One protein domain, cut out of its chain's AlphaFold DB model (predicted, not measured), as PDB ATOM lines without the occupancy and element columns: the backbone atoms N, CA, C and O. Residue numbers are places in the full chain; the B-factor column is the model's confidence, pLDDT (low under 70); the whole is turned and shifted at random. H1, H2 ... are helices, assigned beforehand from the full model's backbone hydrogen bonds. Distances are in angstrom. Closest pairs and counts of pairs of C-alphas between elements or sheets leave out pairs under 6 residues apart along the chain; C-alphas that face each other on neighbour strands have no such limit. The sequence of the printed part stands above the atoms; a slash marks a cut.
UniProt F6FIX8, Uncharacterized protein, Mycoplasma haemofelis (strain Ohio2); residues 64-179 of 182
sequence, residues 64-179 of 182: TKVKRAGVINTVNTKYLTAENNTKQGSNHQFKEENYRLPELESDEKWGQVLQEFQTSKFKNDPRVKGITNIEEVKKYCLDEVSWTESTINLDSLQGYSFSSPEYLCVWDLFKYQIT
ATOM      1  N   THR A  64      -2.501  15.807  -1.154       85.56
ATOM      2  CA  THR A  64      -2.046  16.611  -2.299       85.56
ATOM      3  C   THR A  64      -3.124  17.592  -2.754       85.56
ATOM      4  O   THR A  64      -2.854  18.783  -2.934       85.56
ATOM      5  N   LYS A  65      -4.376  17.132  -2.860       85.31
ATOM      6  CA  LYS A  65      -5.528  17.974  -3.208       85.31
ATOM      7  C   LYS A  65      -5.708  19.135  -2.225       85.31
ATOM      8  O   LYS A  65      -5.869  20.280  -2.650       85.31
ATOM      9  N   VAL A  66      -5.633  18.859  -0.920       88.31
ATOM     10  CA  VAL A  66      -5.757  19.879   0.137       88.31
ATOM     11  C   VAL A  66      -4.620  20.899   0.055       88.31
ATOM     12  O   VAL A  66      -4.874  22.105   0.098       88.31
ATOM     13  N   LYS A  67      -3.375  20.440  -0.120       91.44
ATOM     14  CA  LYS A  67      -2.207  21.320  -0.267       91.44
ATOM     15  C   LYS A  67      -2.372  22.265  -1.456       91.44
ATOM     16  O   LYS A  67      -2.244  23.478  -1.296       91.44
ATOM     17  N   ARG A  68      -2.697  21.723  -2.630       93.81
ATOM     18  CA  ARG A  68      -2.872  22.494  -3.868       93.81
ATOM     19  C   ARG A  68      -3.998  23.519  -3.761       93.81
ATOM     20  O   ARG A  68      -3.812  24.668  -4.149       93.81
ATOM     21  N   ALA A  69      -5.130  23.144  -3.162       92.62
ATOM     22  CA  ALA A  69      -6.212  24.085  -2.871       92.62
ATOM     23  C   ALA A  69      -5.748  25.226  -1.942       92.62
ATOM     24  O   ALA A  69      -6.089  26.389  -2.162       92.62
ATOM     25  N   GLY A  70      -4.915  24.911  -0.944       90.50
ATOM     26  CA  GLY A  70      -4.292  25.900  -0.064       90.50
ATOM     27  C   GLY A  70      -3.368  26.877  -0.797       90.50
ATOM     28  O   GLY A  70      -3.408  28.077  -0.513       90.50
ATOM     29  N   VAL A  71      -2.579  26.396  -1.765       92.38
ATOM     30  CA  VAL A  71      -1.724  27.245  -2.616       92.38
ATOM     31  C   VAL A  71      -2.578  28.191  -3.456       92.38
ATOM     32  O   VAL A  71      -2.361  29.397  -3.387       92.38
ATOM     33  N   ILE A  72      -3.595  27.677  -4.159       92.69
ATOM     34  CA  ILE A  72      -4.520  28.496  -4.966       92.69
ATOM     35  C   ILE A  72      -5.130  29.611  -4.116       92.69
ATOM     36  O   ILE A  72      -5.059  30.786  -4.481       92.69
ATOM     37  N   ASN A  73      -5.684  29.255  -2.954       91.69
ATOM     38  CA  ASN A  73      -6.300  30.224  -2.059       91.69
ATOM     39  C   ASN A  73      -5.289  31.274  -1.580       91.69
ATOM     40  O   ASN A  73      -5.575  32.467  -1.600       91.69
ATOM     41  N   THR A  74      -4.089  30.848  -1.181       90.06
ATOM     42  CA  THR A  74      -3.038  31.762  -0.713       90.06
ATOM     43  C   THR A  74      -2.617  32.735  -1.807       90.06
ATOM     44  O   THR A  74      -2.492  33.929  -1.548       90.06
ATOM     45  N   VAL A  75      -2.421  32.249  -3.033       89.25
ATOM     46  CA  VAL A  75      -1.995  33.087  -4.155       89.25
ATOM     47  C   VAL A  75      -3.056  34.108  -4.514       89.25
ATOM     48  O   VAL A  75      -2.741  35.293  -4.581       89.25
ATOM     49  N   ASN A  76      -4.308  33.677  -4.658       88.62
ATOM     50  CA  ASN A  76      -5.397  34.576  -5.022       88.62
ATOM     51  C   ASN A  76      -5.654  35.629  -3.927       88.62
ATOM     52  O   ASN A  76      -5.752  36.809  -4.234       88.62
ATOM     53  N   THR A  77      -5.654  35.231  -2.648       85.81
ATOM     54  CA  THR A  77      -6.049  36.123  -1.537       85.81
ATOM     55  C   THR A  77      -4.918  36.938  -0.914       85.81
ATOM     56  O   THR A  77      -5.191  37.898  -0.197       85.81
ATOM     57  N   LYS A  78      -3.646  36.572  -1.127       83.75
ATOM     58  CA  LYS A  78      -2.500  37.320  -0.574       83.75
ATOM     59  C   LYS A  78      -1.642  37.979  -1.639       83.75
ATOM     60  O   LYS A  78      -1.231  39.119  -1.442       83.75
ATOM     61  N   TYR A  79      -1.366  37.283  -2.743       81.81
ATOM     62  CA  TYR A  79      -0.430  37.773  -3.753       81.81
ATOM     63  C   TYR A  79      -1.129  38.514  -4.892       81.81
ATOM     64  O   TYR A  79      -0.705  39.616  -5.226       81.81
ATOM     65  N   LEU A  80      -2.206  37.968  -5.457       83.12
ATOM     66  CA  LEU A  80      -2.934  38.555  -6.591       83.12
ATOM     67  C   LEU A  80      -4.006  39.567  -6.142       83.12
ATOM     68  O   LEU A  80      -5.133  39.557  -6.627       83.12
ATOM     69  N   THR A  81      -3.654  40.463  -5.216       80.00
ATOM     70  CA  THR A  81      -4.581  41.457  -4.650       80.00
ATOM     71  C   THR A  81      -4.211  42.888  -5.028       80.00
ATOM     72  O   THR A  81      -3.047  43.218  -5.277       80.00
ATOM     73  N   ALA A  82      -5.204  43.782  -5.005       75.56
ATOM     74  CA  ALA A  82      -4.997  45.216  -5.223       75.56
ATOM     75  C   ALA A  82      -4.043  45.840  -4.183       75.56
ATOM     76  O   ALA A  82      -3.246  46.725  -4.511       75.56
ATOM     77  N   GLU A  83      -4.103  45.368  -2.933       78.56
ATOM     78  CA  GLU A  83      -3.231  45.832  -1.851       78.56
ATOM     79  C   GLU A  83      -1.769  45.461  -2.127       78.56
ATOM     80  O   GLU A  83      -0.893  46.325  -2.061       78.56
ATOM     81  N   ASN A  84      -1.502  44.200  -2.481       77.19
ATOM     82  CA  ASN A  84      -0.144  43.742  -2.766       77.19
ATOM     83  C   ASN A  84       0.442  44.435  -4.004       77.19
ATOM     84  O   ASN A  84       1.588  44.871  -4.009       77.19
ATOM     85  N   ASN A  85      -0.386  44.646  -5.022       75.75
ATOM     86  CA  ASN A  85      -0.028  45.439  -6.187       75.75
ATOM     87  C   ASN A  85       0.389  46.884  -5.846       75.75
ATOM     88  O   ASN A  85       1.366  47.400  -6.385       75.75
ATOM     89  N   THR A  86      -0.310  47.528  -4.908       75.38
ATOM     90  CA  THR A  86       0.049  48.880  -4.445       75.38
ATOM     91  C   THR A  86       1.407  48.885  -3.730       75.38
ATOM     92  O   THR A  86       2.167  49.842  -3.854       75.38
ATOM     93  N   LYS A  87       1.743  47.803  -3.013       76.50
ATOM     94  CA  LYS A  87       3.038  47.639  -2.327       76.50
ATOM     95  C   LYS A  87       4.198  47.393  -3.294       76.50
ATOM     96  O   LYS A  87       5.292  47.888  -3.041       76.50
ATOM     97  N   GLN A  88       3.964  46.666  -4.389       74.12
ATOM     98  CA  GLN A  88       4.996  46.339  -5.384       74.12
ATOM     99  C   GLN A  88       5.332  47.497  -6.347       74.12
ATOM    100  O   GLN A  88       6.306  47.395  -7.084       74.12
ATOM    101  N   GLY A  89       4.614  48.628  -6.270       57.38
ATOM    102  CA  GLY A  89       5.009  49.889  -6.912       57.38
ATOM    103  C   GLY A  89       4.264  50.255  -8.197       57.38
ATOM    104  O   GLY A  89       4.740  51.111  -8.944       57.38
ATOM    105  N   SER A  90       3.103  49.657  -8.468       58.84
ATOM    106  CA  SER A  90       2.425  49.874  -9.746       58.84
ATOM    107  C   SER A  90       1.615  51.177  -9.820       58.84
ATOM    108  O   SER A  90       0.989  51.630  -8.860       58.84
ATOM    109  N   ASN A  91       1.567  51.760 -11.023       54.19
ATOM    110  CA  ASN A  91       0.717  52.910 -11.358       54.19
ATOM    111  C   ASN A  91      -0.745  52.518 -11.683       54.19
ATOM    112  O   ASN A  91      -1.542  53.390 -12.027       54.19
ATOM    113  N   HIS A  92      -1.109  51.227 -11.625       52.47
ATOM    114  CA  HIS A  92      -2.404  50.708 -12.095       52.47
ATOM    115  C   HIS A  92      -2.980  49.648 -11.149       52.47
ATOM    116  O   HIS A  92      -2.277  48.746 -10.717       52.47
ATOM    117  N   GLN A  93      -4.281  49.701 -10.857       56.94
ATOM    118  CA  GLN A  93      -4.928  48.756  -9.940       56.94
ATOM    119  C   GLN A  93      -5.154  47.374 -10.583       56.94
ATOM    120  O   GLN A  93      -6.009  47.229 -11.458       56.94
ATOM    121  N   PHE A  94      -4.461  46.340 -10.094       61.59
ATOM    122  CA  PHE A  94      -4.897  44.950 -10.251       61.59
ATOM    123  C   PHE A  94      -6.254  44.774  -9.569       61.59
ATOM    124  O   PHE A  94      -6.371  44.969  -8.360       61.59
ATOM    125  N   LYS A  95      -7.276  44.395 -10.336       60.53
ATOM    126  CA  LYS A  95      -8.526  43.874  -9.782       60.53
ATOM    127  C   LYS A  95      -8.407  42.355  -9.740       60.53
ATOM    128  O   LYS A  95      -8.192  41.738 -10.781       60.53
ATOM    129  N   GLU A  96      -8.539  41.783  -8.548       55.53
ATOM    130  CA  GLU A  96      -8.488  40.335  -8.262       55.53
ATOM    131  C   GLU A  96      -9.414  39.517  -9.184       55.53
ATOM    132  O   GLU A  96      -9.131  38.380  -9.547       55.53
ATOM    133  N   GLU A  97     -10.490  40.143  -9.658       61.91
ATOM    134  CA  GLU A  97     -11.479  39.569 -10.575       61.91
ATOM    135  C   GLU A  97     -10.903  39.182 -11.951       61.91
ATOM    136  O   GLU A  97     -11.486  38.359 -12.660       61.91
ATOM    137  N   ASN A  98      -9.747  39.743 -12.322       74.75
ATOM    138  CA  ASN A  98      -9.163  39.590 -13.654       74.75
ATOM    139  C   ASN A  98      -7.994  38.604 -13.696       74.75
ATOM    140  O   ASN A  98      -7.783  37.982 -14.731       74.75
ATOM    141  N   TYR A  99      -7.245  38.456 -12.599       81.81
ATOM    142  CA  TYR A  99      -6.029  37.641 -12.539       81.81
ATOM    143  C   TYR A  99      -6.095  36.687 -11.359       81.81
ATOM    144  O   TYR A  99      -6.107  37.118 -10.209       81.81
ATOM    145  N   ARG A 100      -6.100  35.383 -11.636       87.69
ATOM    146  CA  ARG A 100      -6.173  34.350 -10.595       87.69
ATOM    147  C   ARG A 100      -5.492  33.066 -11.028       87.69
ATOM    148  O   ARG A 100      -5.461  32.752 -12.211       87.69
ATOM    149  N   LEU A 101      -5.033  32.264 -10.077       91.56
ATOM    150  CA  LEU A 101      -4.834  30.844 -10.351       91.56
ATOM    151  C   LEU A 101      -6.194  30.185 -10.635       91.56
ATOM    152  O   LEU A 101      -7.159  30.469  -9.910       91.56
ATOM    153  N   PRO A 102      -6.297  29.313 -11.656       92.44
ATOM    154  CA  PRO A 102      -7.507  28.540 -11.876       92.44
ATOM    155  C   PRO A 102      -7.888  27.707 -10.648       92.44
ATOM    156  O   PRO A 102      -7.036  27.221  -9.904       92.44
ATOM    157  N   GLU A 103      -9.189  27.505 -10.450       91.12
ATOM    158  CA  GLU A 103      -9.677  26.584  -9.424       91.12
ATOM    159  C   GLU A 103      -9.276  25.149  -9.771       91.12
ATOM    160  O   GLU A 103      -9.208  24.778 -10.944       91.12
ATOM    161  N   LEU A 104      -9.035  24.318  -8.757       90.25
ATOM    162  CA  LEU A 104      -8.485  22.977  -8.958       90.25
ATOM    163  C   LEU A 104      -9.366  22.085  -9.851       90.25
ATOM    164  O   LEU A 104      -8.839  21.282 -10.617       90.25
ATOM    165  N   GLU A 105     -10.684  22.270  -9.781       89.38
ATOM    166  CA  GLU A 105     -11.692  21.526 -10.552       89.38
ATOM    167  C   GLU A 105     -11.970  22.147 -11.940       89.38
ATOM    168  O   GLU A 105     -12.701  21.581 -12.746       89.38
ATOM    169  N   SER A 106     -11.417  23.329 -12.245       90.38
ATOM    170  CA  SER A 106     -11.639  24.024 -13.524       90.38
ATOM    171  C   SER A 106     -10.696  23.508 -14.618       90.38
ATOM    172  O   SER A 106      -9.825  24.245 -15.085       90.38
ATOM    173  N   ASP A 107     -10.861  22.255 -15.044       90.69
ATOM    174  CA  ASP A 107      -9.996  21.631 -16.059       90.69
ATOM    175  C   ASP A 107      -9.940  22.415 -17.377       90.69
ATOM    176  O   ASP A 107      -8.881  22.498 -17.991       90.69
ATOM    177  N   GLU A 108     -11.027  23.082 -17.774       90.62
ATOM    178  CA  GLU A 108     -11.042  23.964 -18.949       90.62
ATOM    179  C   GLU A 108     -10.002  25.091 -18.841       90.62
ATOM    180  O   GLU A 108      -9.211  25.313 -19.758       90.62
ATOM    181  N   LYS A 109      -9.949  25.776 -17.693       91.00
ATOM    182  CA  LYS A 109      -9.004  26.878 -17.460       91.00
ATOM    183  C   LYS A 109      -7.568  26.366 -17.384       91.00
ATOM    184  O   LYS A 109      -6.663  26.999 -17.921       91.00
ATOM    185  N   TRP A 110      -7.351  25.205 -16.767       93.31
ATOM    186  CA  TRP A 110      -6.035  24.561 -16.772       93.31
ATOM    187  C   TRP A 110      -5.612  24.107 -18.173       93.31
ATOM    188  O   TRP A 110      -4.434  24.196 -18.510       93.31
ATOM    189  N   GLY A 111      -6.559  23.685 -19.012       92.69
ATOM    190  CA  GLY A 111      -6.324  23.384 -20.422       92.69
ATOM    191  C   GLY A 111      -5.878  24.611 -21.220       92.69
ATOM    192  O   GLY A 111      -4.997  24.507 -22.068       92.69
ATOM    193  N   GLN A 112      -6.407  25.793 -20.905       91.44
ATOM    194  CA  GLN A 112      -5.952  27.045 -21.516       91.44
ATOM    195  C   GLN A 112      -4.530  27.427 -21.078       91.44
ATOM    196  O   GLN A 112      -3.724  27.863 -21.898       91.44
ATOM    197  N   VAL A 113      -4.182  27.205 -19.807       92.19
ATOM    198  CA  VAL A 113      -2.800  27.373 -19.315       92.19
ATOM    199  C   VAL A 113      -1.850  26.391 -20.012       92.19
ATOM    200  O   VAL A 113      -0.775  26.784 -20.465       92.19
ATOM    201  N   LEU A 114      -2.262  25.127 -20.168       93.94
ATOM    202  CA  LEU A 114      -1.512  24.123 -20.929       93.94
ATOM    203  C   LEU A 114      -1.259  24.586 -22.368       93.94
ATOM    204  O   LEU A 114      -0.140  24.474 -22.864       93.94
ATOM    205  N   GLN A 115      -2.286  25.120 -23.029       92.19
ATOM    206  CA  GLN A 115      -2.165  25.621 -24.392       92.19
ATOM    207  C   GLN A 115      -1.106  26.723 -24.478       92.19
ATOM    208  O   GLN A 115      -0.240  26.650 -25.344       92.19
ATOM    209  N   GLU A 116      -1.099  27.682 -23.549       89.88
ATOM    210  CA  GLU A 116      -0.074  28.732 -23.502       89.88
ATOM    211  C   GLU A 116       1.335  28.176 -23.270       89.88
ATOM    212  O   GLU A 116       2.289  28.631 -23.908       89.88
ATOM    213  N   PHE A 117       1.504  27.144 -22.437       91.25
ATOM    214  CA  PHE A 117       2.800  26.467 -22.335       91.25
ATOM    215  C   PHE A 117       3.241  25.833 -23.655       91.25
ATOM    216  O   PHE A 117       4.435  25.733 -23.903       91.25
ATOM    217  N   GLN A 118       2.312  25.455 -24.531       91.12
ATOM    218  CA  GLN A 118       2.608  24.786 -25.797       91.12
ATOM    219  C   GLN A 118       2.712  25.730 -27.003       91.12
ATOM    220  O   GLN A 118       3.289  25.345 -28.027       91.12
ATOM    221  N   THR A 119       2.158  26.942 -26.917       88.50
ATOM    222  CA  THR A 119       2.064  27.890 -28.041       88.50
ATOM    223  C   THR A 119       2.817  29.195 -27.807       88.50
ATOM    224  O   THR A 119       3.209  29.841 -28.780       88.50
ATOM    225  N   SER A 120       3.056  29.583 -26.554       86.31
ATOM    226  CA  SER A 120       3.753  30.826 -26.234       86.31
ATOM    227  C   SER A 120       5.256  30.740 -26.525       86.31
ATOM    228  O   SER A 120       5.827  29.686 -26.827       86.31
ATOM    229  N   LYS A 121       5.948  31.870 -26.345       88.12
ATOM    230  CA  LYS A 121       7.414  31.946 -26.428       88.12
ATOM    231  C   LYS A 121       8.146  31.006 -25.457       88.12
ATOM    232  O   LYS A 121       9.330  30.750 -25.657       88.12
ATOM    233  N   PHE A 122       7.461  30.486 -24.436       89.12
ATOM    234  CA  PHE A 122       8.031  29.570 -23.448       89.12
ATOM    235  C   PHE A 122       7.902  28.094 -23.818       89.12
ATOM    236  O   PHE A 122       8.409  27.259 -23.081       89.12
ATOM    237  N   LYS A 123       7.325  27.752 -24.976       88.62
ATOM    238  CA  LYS A 123       7.191  26.360 -25.440       88.62
ATOM    239  C   LYS A 123       8.458  25.516 -25.307       88.62
ATOM    240  O   LYS A 123       8.400  24.332 -24.995       88.62
ATOM    241  N   ASN A 124       9.609  26.119 -25.584       91.00
ATOM    242  CA  ASN A 124      10.898  25.435 -25.549       91.00
ATOM    243  C   ASN A 124      11.699  25.719 -24.270       91.00
ATOM    244  O   ASN A 124      12.849  25.289 -24.182       91.00
ATOM    245  N   ASP A 125      11.129  26.443 -23.301       92.00
ATOM    246  CA  ASP A 125      11.776  26.705 -22.019       92.00
ATOM    247  C   ASP A 125      11.928  25.376 -21.257       92.00
ATOM    248  O   ASP A 125      10.960  24.619 -21.141       92.00
ATOM    249  N   PRO A 126      13.132  25.052 -20.751       91.50
ATOM    250  CA  PRO A 126      13.405  23.769 -20.107       91.50
ATOM    251  C   PRO A 126      12.507  23.477 -18.900       91.50
ATOM    252  O   PRO A 126      12.342  22.309 -18.565       91.50
ATOM    253  N   ARG A 127      11.908  24.501 -18.277       90.94
ATOM    254  CA  ARG A 127      10.978  24.337 -17.152       90.94
ATOM    255  C   ARG A 127       9.621  23.773 -17.565       90.94
ATOM    256  O   ARG A 127       8.989  23.102 -16.764       90.94
ATOM    257  N   VAL A 128       9.172  24.033 -18.798       91.94
ATOM    258  CA  VAL A 128       7.792  23.720 -19.230       91.94
ATOM    259  C   VAL A 128       7.700  22.914 -20.524       91.94
ATOM    260  O   VAL A 128       6.641  22.387 -20.844       91.94
ATOM    261  N   LYS A 129       8.811  22.729 -21.247       90.38
ATOM    262  CA  LYS A 129       8.879  21.972 -22.511       90.38
ATOM    263  C   LYS A 129       8.341  20.533 -22.417       90.38
ATOM    264  O   LYS A 129       7.960  19.962 -23.436       90.38
ATOM    265  N   GLY A 130       8.351  19.929 -21.228       89.12
ATOM    266  CA  GLY A 130       7.863  18.567 -20.986       89.12
ATOM    267  C   GLY A 130       6.392  18.469 -20.574       89.12
ATOM    268  O   GLY A 130       5.904  17.360 -20.410       89.12
ATOM    269  N   ILE A 131       5.697  19.594 -20.397       93.94
ATOM    270  CA  ILE A 131       4.329  19.621 -19.878       93.94
ATOM    271  C   ILE A 131       3.341  19.362 -21.021       93.94
ATOM    272  O   ILE A 131       3.212  20.149 -21.964       93.94
ATOM    273  N   THR A 132       2.633  18.240 -20.939       93.19
ATOM    274  CA  THR A 132       1.756  17.734 -22.007       93.19
ATOM    275  C   THR A 132       0.304  17.562 -21.584       93.19
ATOM    276  O   THR A 132      -0.564  17.462 -22.450       93.19
ATOM    277  N   ASN A 133       0.021  17.551 -20.281       95.44
ATOM    278  CA  ASN A 133      -1.324  17.360 -19.750       95.44
ATOM    279  C   ASN A 133      -1.643  18.309 -18.578       95.44
ATOM    280  O   ASN A 133      -0.767  18.969 -18.023       95.44
ATOM    281  N   ILE A 134      -2.926  18.374 -18.213       95.25
ATOM    282  CA  ILE A 134      -3.443  19.264 -17.161       95.25
ATOM    283  C   ILE A 134      -2.849  18.942 -15.784       95.25
ATOM    284  O   ILE A 134      -2.602  19.853 -14.998       95.25
ATOM    285  N   GLU A 135      -2.611  17.670 -15.476       94.50
ATOM    286  CA  GLU A 135      -2.078  17.275 -14.171       94.50
ATOM    287  C   GLU A 135      -0.621  17.728 -14.002       94.50
ATOM    288  O   GLU A 135      -0.246  18.233 -12.947       94.50
ATOM    289  N   GLU A 136       0.181  17.661 -15.067       94.94
ATOM    290  CA  GLU A 136       1.536  18.219 -15.098       94.94
ATOM    291  C   GLU A 136       1.534  19.746 -14.964       94.94
ATOM    292  O   GLU A 136       2.385  20.298 -14.271       94.94
ATOM    293  N   VAL A 137       0.551  20.431 -15.558       95.62
ATOM    294  CA  VAL A 137       0.361  21.876 -15.350       95.62
ATOM    295  C   VAL A 137       0.048  22.177 -13.892       95.62
ATOM    296  O   VAL A 137       0.686  23.045 -13.300       95.62
ATOM    297  N   LYS A 138      -0.918  21.464 -13.296       95.19
ATOM    298  CA  LYS A 138      -1.284  21.627 -11.883       95.19
ATOM    299  C   LYS A 138      -0.074  21.368 -10.992       95.19
ATOM    300  O   LYS A 138       0.186  22.162 -10.095       95.19
ATOM    301  N   LYS A 139       0.701  20.318 -11.266       94.75
ATOM    302  CA  LYS A 139       1.936  20.011 -10.543       94.75
ATOM    303  C   LYS A 139       2.955  21.145 -10.651       94.75
ATOM    304  O   LYS A 139       3.399  21.653  -9.627       94.75
ATOM    305  N   TYR A 140       3.276  21.596 -11.862       95.19
ATOM    306  CA  TYR A 140       4.217  22.697 -12.059       95.19
ATOM    307  C   TYR A 140       3.747  23.961 -11.325       95.19
ATOM    308  O   TYR A 140       4.433  24.475 -10.443       95.19
ATOM    309  N   CYS A 141       2.528  24.418 -11.616       94.69
ATOM    310  CA  CYS A 141       2.000  25.671 -11.095       94.69
ATOM    311  C   CYS A 141       1.720  25.652  -9.588       94.69
ATOM    312  O   CYS A 141       1.788  26.707  -8.966       94.69
ATOM    313  N   LEU A 142       1.371  24.512  -8.988       95.44
ATOM    314  CA  LEU A 142       0.922  24.452  -7.589       95.44
ATOM    315  C   LEU A 142       1.938  23.806  -6.645       95.44
ATOM    316  O   LEU A 142       1.911  24.109  -5.452       95.44
ATOM    317  N   ASP A 143       2.825  22.947  -7.151       93.19
ATOM    318  CA  ASP A 143       3.793  22.217  -6.328       93.19
ATOM    319  C   ASP A 143       5.238  22.688  -6.539       93.19
ATOM    320  O   ASP A 143       6.010  22.681  -5.579       93.19
ATOM    321  N   GLU A 144       5.609  23.094  -7.758       92.88
ATOM    322  CA  GLU A 144       6.998  23.429  -8.115       92.88
ATOM    323  C   GLU A 144       7.266  24.942  -8.100       92.88
ATOM    324  O   GLU A 144       8.334  25.387  -7.670       92.88
ATOM    325  N   VAL A 145       6.290  25.756  -8.513       91.12
ATOM    326  CA  VAL A 145       6.404  27.219  -8.463       91.12
ATOM    327  C   VAL A 145       6.354  27.714  -7.017       91.12
ATOM    328  O   VAL A 145       5.371  27.555  -6.293       91.12
ATOM    329  N   SER A 146       7.421  28.397  -6.603       89.56
ATOM    330  CA  SER A 146       7.497  29.047  -5.292       89.56
ATOM    331  C   SER A 146       6.819  30.416  -5.329       89.56
ATOM    332  O   SER A 146       7.478  31.418  -5.582       89.56
ATOM    333  N   TRP A 147       5.514  30.487  -5.082       86.31
ATOM    334  CA  TRP A 147       4.753  31.744  -5.094       86.31
ATOM    335  C   TRP A 147       5.220  32.723  -4.006       86.31
ATOM    336  O   TRP A 147       4.868  32.596  -2.833       86.31
ATOM    337  N   THR A 148       6.029  33.701  -4.410       77.94
ATOM    338  CA  THR A 148       6.565  34.788  -3.578       77.94
ATOM    339  C   THR A 148       6.678  36.058  -4.421       77.94
ATOM    340  O   THR A 148       6.655  35.984  -5.652       77.94
ATOM    341  N   GLU A 149       6.863  37.216  -3.786       66.81
ATOM    342  CA  GLU A 149       7.068  38.495  -4.489       66.81
ATOM    343  C   GLU A 149       8.294  38.474  -5.421       66.81
ATOM    344  O   GLU A 149       8.278  39.094  -6.479       66.81
ATOM    345  N   SER A 150       9.339  37.708  -5.081       66.94
ATOM    346  CA  SER A 150      10.513  37.521  -5.948       66.94
ATOM    347  C   SER A 150      10.253  36.629  -7.162       66.94
ATOM    348  O   SER A 150      10.990  36.704  -8.142       66.94
ATOM    349  N   THR A 151       9.229  35.780  -7.100       73.06
ATOM    350  CA  THR A 151       8.883  34.841  -8.177       73.06
ATOM    351  C   THR A 151       7.860  35.441  -9.134       73.06
ATOM    352  O   THR A 151       7.900  35.159 -10.327       73.06
ATOM    353  N   ILE A 152       6.948  36.273  -8.626       73.50
ATOM    354  CA  ILE A 152       5.903  36.926  -9.417       73.50
ATOM    355  C   ILE A 152       5.897  38.416  -9.081       73.50
ATOM    356  O   ILE A 152       5.341  38.842  -8.070       73.50
ATOM    357  N   ASN A 153       6.478  39.209  -9.979       77.12
ATOM    358  CA  ASN A 153       6.263  40.652 -10.017       77.12
ATOM    359  C   ASN A 153       4.954  40.954 -10.760       77.12
ATOM    360  O   ASN A 153       4.860  40.695 -11.965       77.12
ATOM    361  N   LEU A 154       3.973  41.526 -10.062       77.94
ATOM    362  CA  LEU A 154       2.661  41.832 -10.629       77.94
ATOM    363  C   LEU A 154       2.736  42.820 -11.801       77.94
ATOM    364  O   LEU A 154       2.007  42.648 -12.770       77.94
ATOM    365  N   ASP A 155       3.675  43.766 -11.824       74.75
ATOM    366  CA  ASP A 155       3.837  44.688 -12.960       74.75
ATOM    367  C   ASP A 155       4.112  43.950 -14.279       74.75
ATOM    368  O   ASP A 155       3.701  44.385 -15.353       74.75
ATOM    369  N   SER A 156       4.760  42.783 -14.208       74.62
ATOM    370  CA  SER A 156       5.070  41.967 -15.389       74.62
ATOM    371  C   SER A 156       3.849  41.247 -15.969       74.62
ATOM    372  O   SER A 156       3.870  40.873 -17.143       74.62
ATOM    373  N   LEU A 157       2.772  41.077 -15.192       73.69
ATOM    374  CA  LEU A 157       1.510  40.505 -15.681       73.69
ATOM    375  C   LEU A 157       0.738  41.479 -16.586       73.69
ATOM    376  O   LEU A 157      -0.069  41.040 -17.404       73.69
ATOM    377  N   GLN A 158       1.013  42.785 -16.482       67.50
ATOM    378  CA  GLN A 158       0.339  43.837 -17.255       67.50
ATOM    379  C   GLN A 158       0.812  43.901 -18.721       67.50
ATOM    380  O   GLN A 158       0.166  44.521 -19.564       67.50
ATOM    381  N   GLY A 159       1.949  43.276 -19.043       62.06
ATOM    382  CA  GLY A 159       2.529  43.280 -20.383       62.06
ATOM    383  C   GLY A 159       2.034  42.147 -21.292       62.06
ATOM    384  O   GLY A 159       1.544  41.105 -20.857       62.06
ATOM    385  N   TYR A 160       2.257  42.310 -22.600       57.72
ATOM    386  CA  TYR A 160       2.133  41.217 -23.582       57.72
ATOM    387  C   TYR A 160       3.326  40.248 -23.554       57.72
ATOM    388  O   TYR A 160       3.298  39.200 -24.192       57.72
ATOM    389  N   SER A 161       4.390  40.593 -22.826       66.31
ATOM    390  CA  SER A 161       5.624  39.820 -22.763       66.31
ATOM    391  C   SER A 161       5.963  39.526 -21.311       66.31
ATOM    392  O   SER A 161       6.622  40.322 -20.648       66.31
ATOM    393  N   PHE A 162       5.531  38.364 -20.831       73.81
ATOM    394  CA  PHE A 162       5.913  37.884 -19.508       73.81
ATOM    395  C   PHE A 162       7.419  37.620 -19.448       73.81
ATOM    396  O   PHE A 162       8.017  37.189 -20.436       73.81
ATOM    397  N   SER A 163       8.056  37.869 -18.312       78.94
ATOM    398  CA  SER A 163       9.496  37.641 -18.140       78.94
ATOM    399  C   SER A 163       9.838  36.161 -17.947       78.94
ATOM    400  O   SER A 163      10.965  35.756 -18.228       78.94
ATOM    401  N   SER A 164       8.871  35.337 -17.534       87.69
ATOM    402  CA  SER A 164       9.091  33.926 -17.217       87.69
ATOM    403  C   SER A 164       7.814  33.066 -17.405       87.69
ATOM    404  O   SER A 164       6.716  33.617 -17.518       87.69
ATOM    405  N   PRO A 165       7.924  31.727 -17.503       89.25
ATOM    406  CA  PRO A 165       6.785  30.829 -17.697       89.25
ATOM    407  C   PRO A 165       5.852  30.735 -16.484       89.25
ATOM    408  O   PRO A 165       4.683  30.416 -16.648       89.25
ATOM    409  N   GLU A 166       6.322  31.025 -15.270       90.31
ATOM    410  CA  GLU A 166       5.516  31.008 -14.039       90.31
ATOM    411  C   GLU A 166       4.309  31.958 -14.134       90.31
ATOM    412  O   GLU A 166       3.237  31.668 -13.608       90.31
ATOM    413  N   TYR A 167       4.439  33.048 -14.892       88.00
ATOM    414  CA  TYR A 167       3.345  33.979 -15.163       88.00
ATOM    415  C   TYR A 167       2.201  33.371 -15.980       88.00
ATOM    416  O   TYR A 167       1.075  33.843 -15.866       88.00
ATOM    417  N   LEU A 168       2.458  32.319 -16.764       88.88
ATOM    418  CA  LEU A 168       1.413  31.620 -17.519       88.88
ATOM    419  C   LEU A 168       0.474  30.824 -16.605       88.88
ATOM    420  O   LEU A 168      -0.655  30.549 -16.989       88.88
ATOM    421  N   CYS A 169       0.913  30.484 -15.389       91.56
ATOM    422  CA  CYS A 169       0.049  29.851 -14.395       91.56
ATOM    423  C   CYS A 169      -1.070  30.791 -13.924       91.56
ATOM    424  O   CYS A 169      -2.119  30.318 -13.486       91.56
ATOM    425  N   VAL A 170      -0.856  32.112 -13.998       88.75
ATOM    426  CA  VAL A 170      -1.867  33.111 -13.645       88.75
ATOM    427  C   VAL A 170      -2.826  33.275 -14.815       88.75
ATOM    428  O   VAL A 170      -2.482  33.796 -15.874       88.75
ATOM    429  N   TRP A 171      -4.060  32.847 -14.600       85.25
ATOM    430  CA  TRP A 171      -5.117  32.930 -15.585       85.25
ATOM    431  C   TRP A 171      -5.701  34.347 -15.630       85.25
ATOM    432  O   TRP A 171      -6.194  34.859 -14.621       85.25
ATOM    433  N   ASP A 172      -5.632  34.970 -16.809       81.25
ATOM    434  CA  ASP A 172      -6.134  36.314 -17.113       81.25
ATOM    435  C   ASP A 172      -7.496  36.227 -17.821       81.25
ATOM    436  O   ASP A 172      -7.591  35.850 -18.994       81.25
ATOM    437  N   LEU A 173      -8.557  36.609 -17.112       73.19
ATOM    438  CA  LEU A 173      -9.940  36.528 -17.582       73.19
ATOM    439  C   LEU A 173     -10.145  37.207 -18.947       73.19
ATOM    440  O   LEU A 173     -10.897  36.686 -19.770       73.19
ATOM    441  N   PHE A 174      -9.458  38.316 -19.233       68.69
ATOM    442  CA  PHE A 174      -9.622  39.030 -20.501       68.69
ATOM    443  C   PHE A 174      -8.857  38.384 -21.650       68.69
ATOM    444  O   PHE A 174      -9.371  38.345 -22.764       68.69
ATOM    445  N   LYS A 175      -7.659  37.844 -21.403       66.94
ATOM    446  CA  LYS A 175      -6.909  37.122 -22.446       66.94
ATOM    447  C   LYS A 175      -7.638  35.850 -22.869       66.94
ATOM    448  O   LYS A 175      -7.742  35.577 -24.061       66.94
ATOM    449  N   TYR A 176      -8.190  35.116 -21.907       63.16
ATOM    450  CA  TYR A 176      -8.768  33.799 -22.165       63.16
ATOM    451  C   TYR A 176     -10.222  33.818 -22.659       63.16
ATOM    452  O   TYR A 176     -10.652  32.859 -23.305       63.16
ATOM    453  N   GLN A 177     -10.975  34.903 -22.437       57.59
ATOM    454  CA  GLN A 177     -12.310  35.081 -23.031       57.59
ATOM    455  C   GLN A 177     -12.273  35.327 -24.548       57.59
ATOM    456  O   GLN A 177     -13.218  34.971 -25.244       57.59
ATOM    457  N   ILE A 178     -11.183  35.894 -25.078       51.50
ATOM    458  CA  ILE A 178     -11.057  36.232 -26.508       51.50
ATOM    459  C   ILE A 178     -10.793  34.975 -27.369       51.50
ATOM    460  O   ILE A 178     -11.007  34.982 -28.577       51.50
ATOM    461  N   THR A 179     -10.380  33.865 -26.752       47.09
ATOM    462  CA  THR A 179     -10.052  32.594 -27.423       47.09
ATOM    463  C   THR A 179     -11.228  31.637 -27.648       47.09
ATOM    464  O   THR A 179     -11.013  30.545 -28.168       47.09
TER     465      THR A 179
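AT A GLANCE: This is residues 64 to 179 of the 182 residues of an uncharacterized protein of Mycoplasma haemofelis (strain Ohio2) (UniProt F6FIX8). Picture a compact body of helices round a short helix, H6, near its middle, with the longest helix, H1, running along one side. H3 and H4, set about perpendicular to each other, make one end of the body, and the short helices H2 and H5 meet at the other; H7 lies to one side and touches no helix. The printed part has 116 residues with seven named helices, H1 to H7 in chain order, and no named strand; the class is all helix. The whole is compact, with a radius of gyration of the C-alphas of 13.4 A, and spans 36 by 32 by 27 A.

HOW THE PARTS SIT: Begin with H1, residues 64 to 79, which with residues 68 to 72 alone touches H4, residues 134 to 144; look at the closest C-alphas, Arg 68 and Leu 142, 5.7 A apart. Their lines stand at a steep tilt of 65 degrees, the same way. H2, residues 82 to 88, touches H5, residues 154 to 158, where the closest C-alphas, Asn 85 and Leu 154, are 6.3 A apart. H3, residues 107 to 119, touches H4 about perpendicular, at 82 degrees; its closest C-alphas are those of Trp 110 and Ile 134, 5.9 A. With residues 113 to 117 alone, H3 also touches H6, residues 165 to 169, closest at the C-alphas of Val 113 and Cys 169, 6.2 A. H7, residues 173 to 177, is close to but not clearly touching H3, with C-alphas 112 and 176 at 7.3 A. Among the pairs that stay apart are H1 and H6. Every O i to N i+4 pair is within hydrogen-bond range in H1, H2, H3, H4 and H7; H5 and H6 each have 0 of 1, but 2 of 2 O i to N i+3 pairs within range.

IN THESE COORDINATES: Find C-alpha 64 at (-2.046, 16.611, -2.299); from there H1 runs 21.3 A to C-alpha 79. H2 is 10.1 A long. Go on to C-alpha 107 at (-9.996, 21.631, -16.059), where H3 starts its 18.1 A. H4 covers 14.4 A, H5 7.3 A and H6 7.6 A. H7, 6.1 A long, ends at C-alpha 177, at (-12.310, 35.081, -23.031).

THE WHOLE: The two C-alphas farthest apart, those of Thr 64 and Asn 91, are 37.5 A from each other. The printed part has no cut. Look for the long links at residues 89 to 106 and 120 to 133. Residues 99 to 100 pair with residues 171 to 172, antiparallel. The mean pLDDT of the printed part is 82.4; residues 89 to 97, 149 to 150, 158 to 161 and 174 to 179 are under 70.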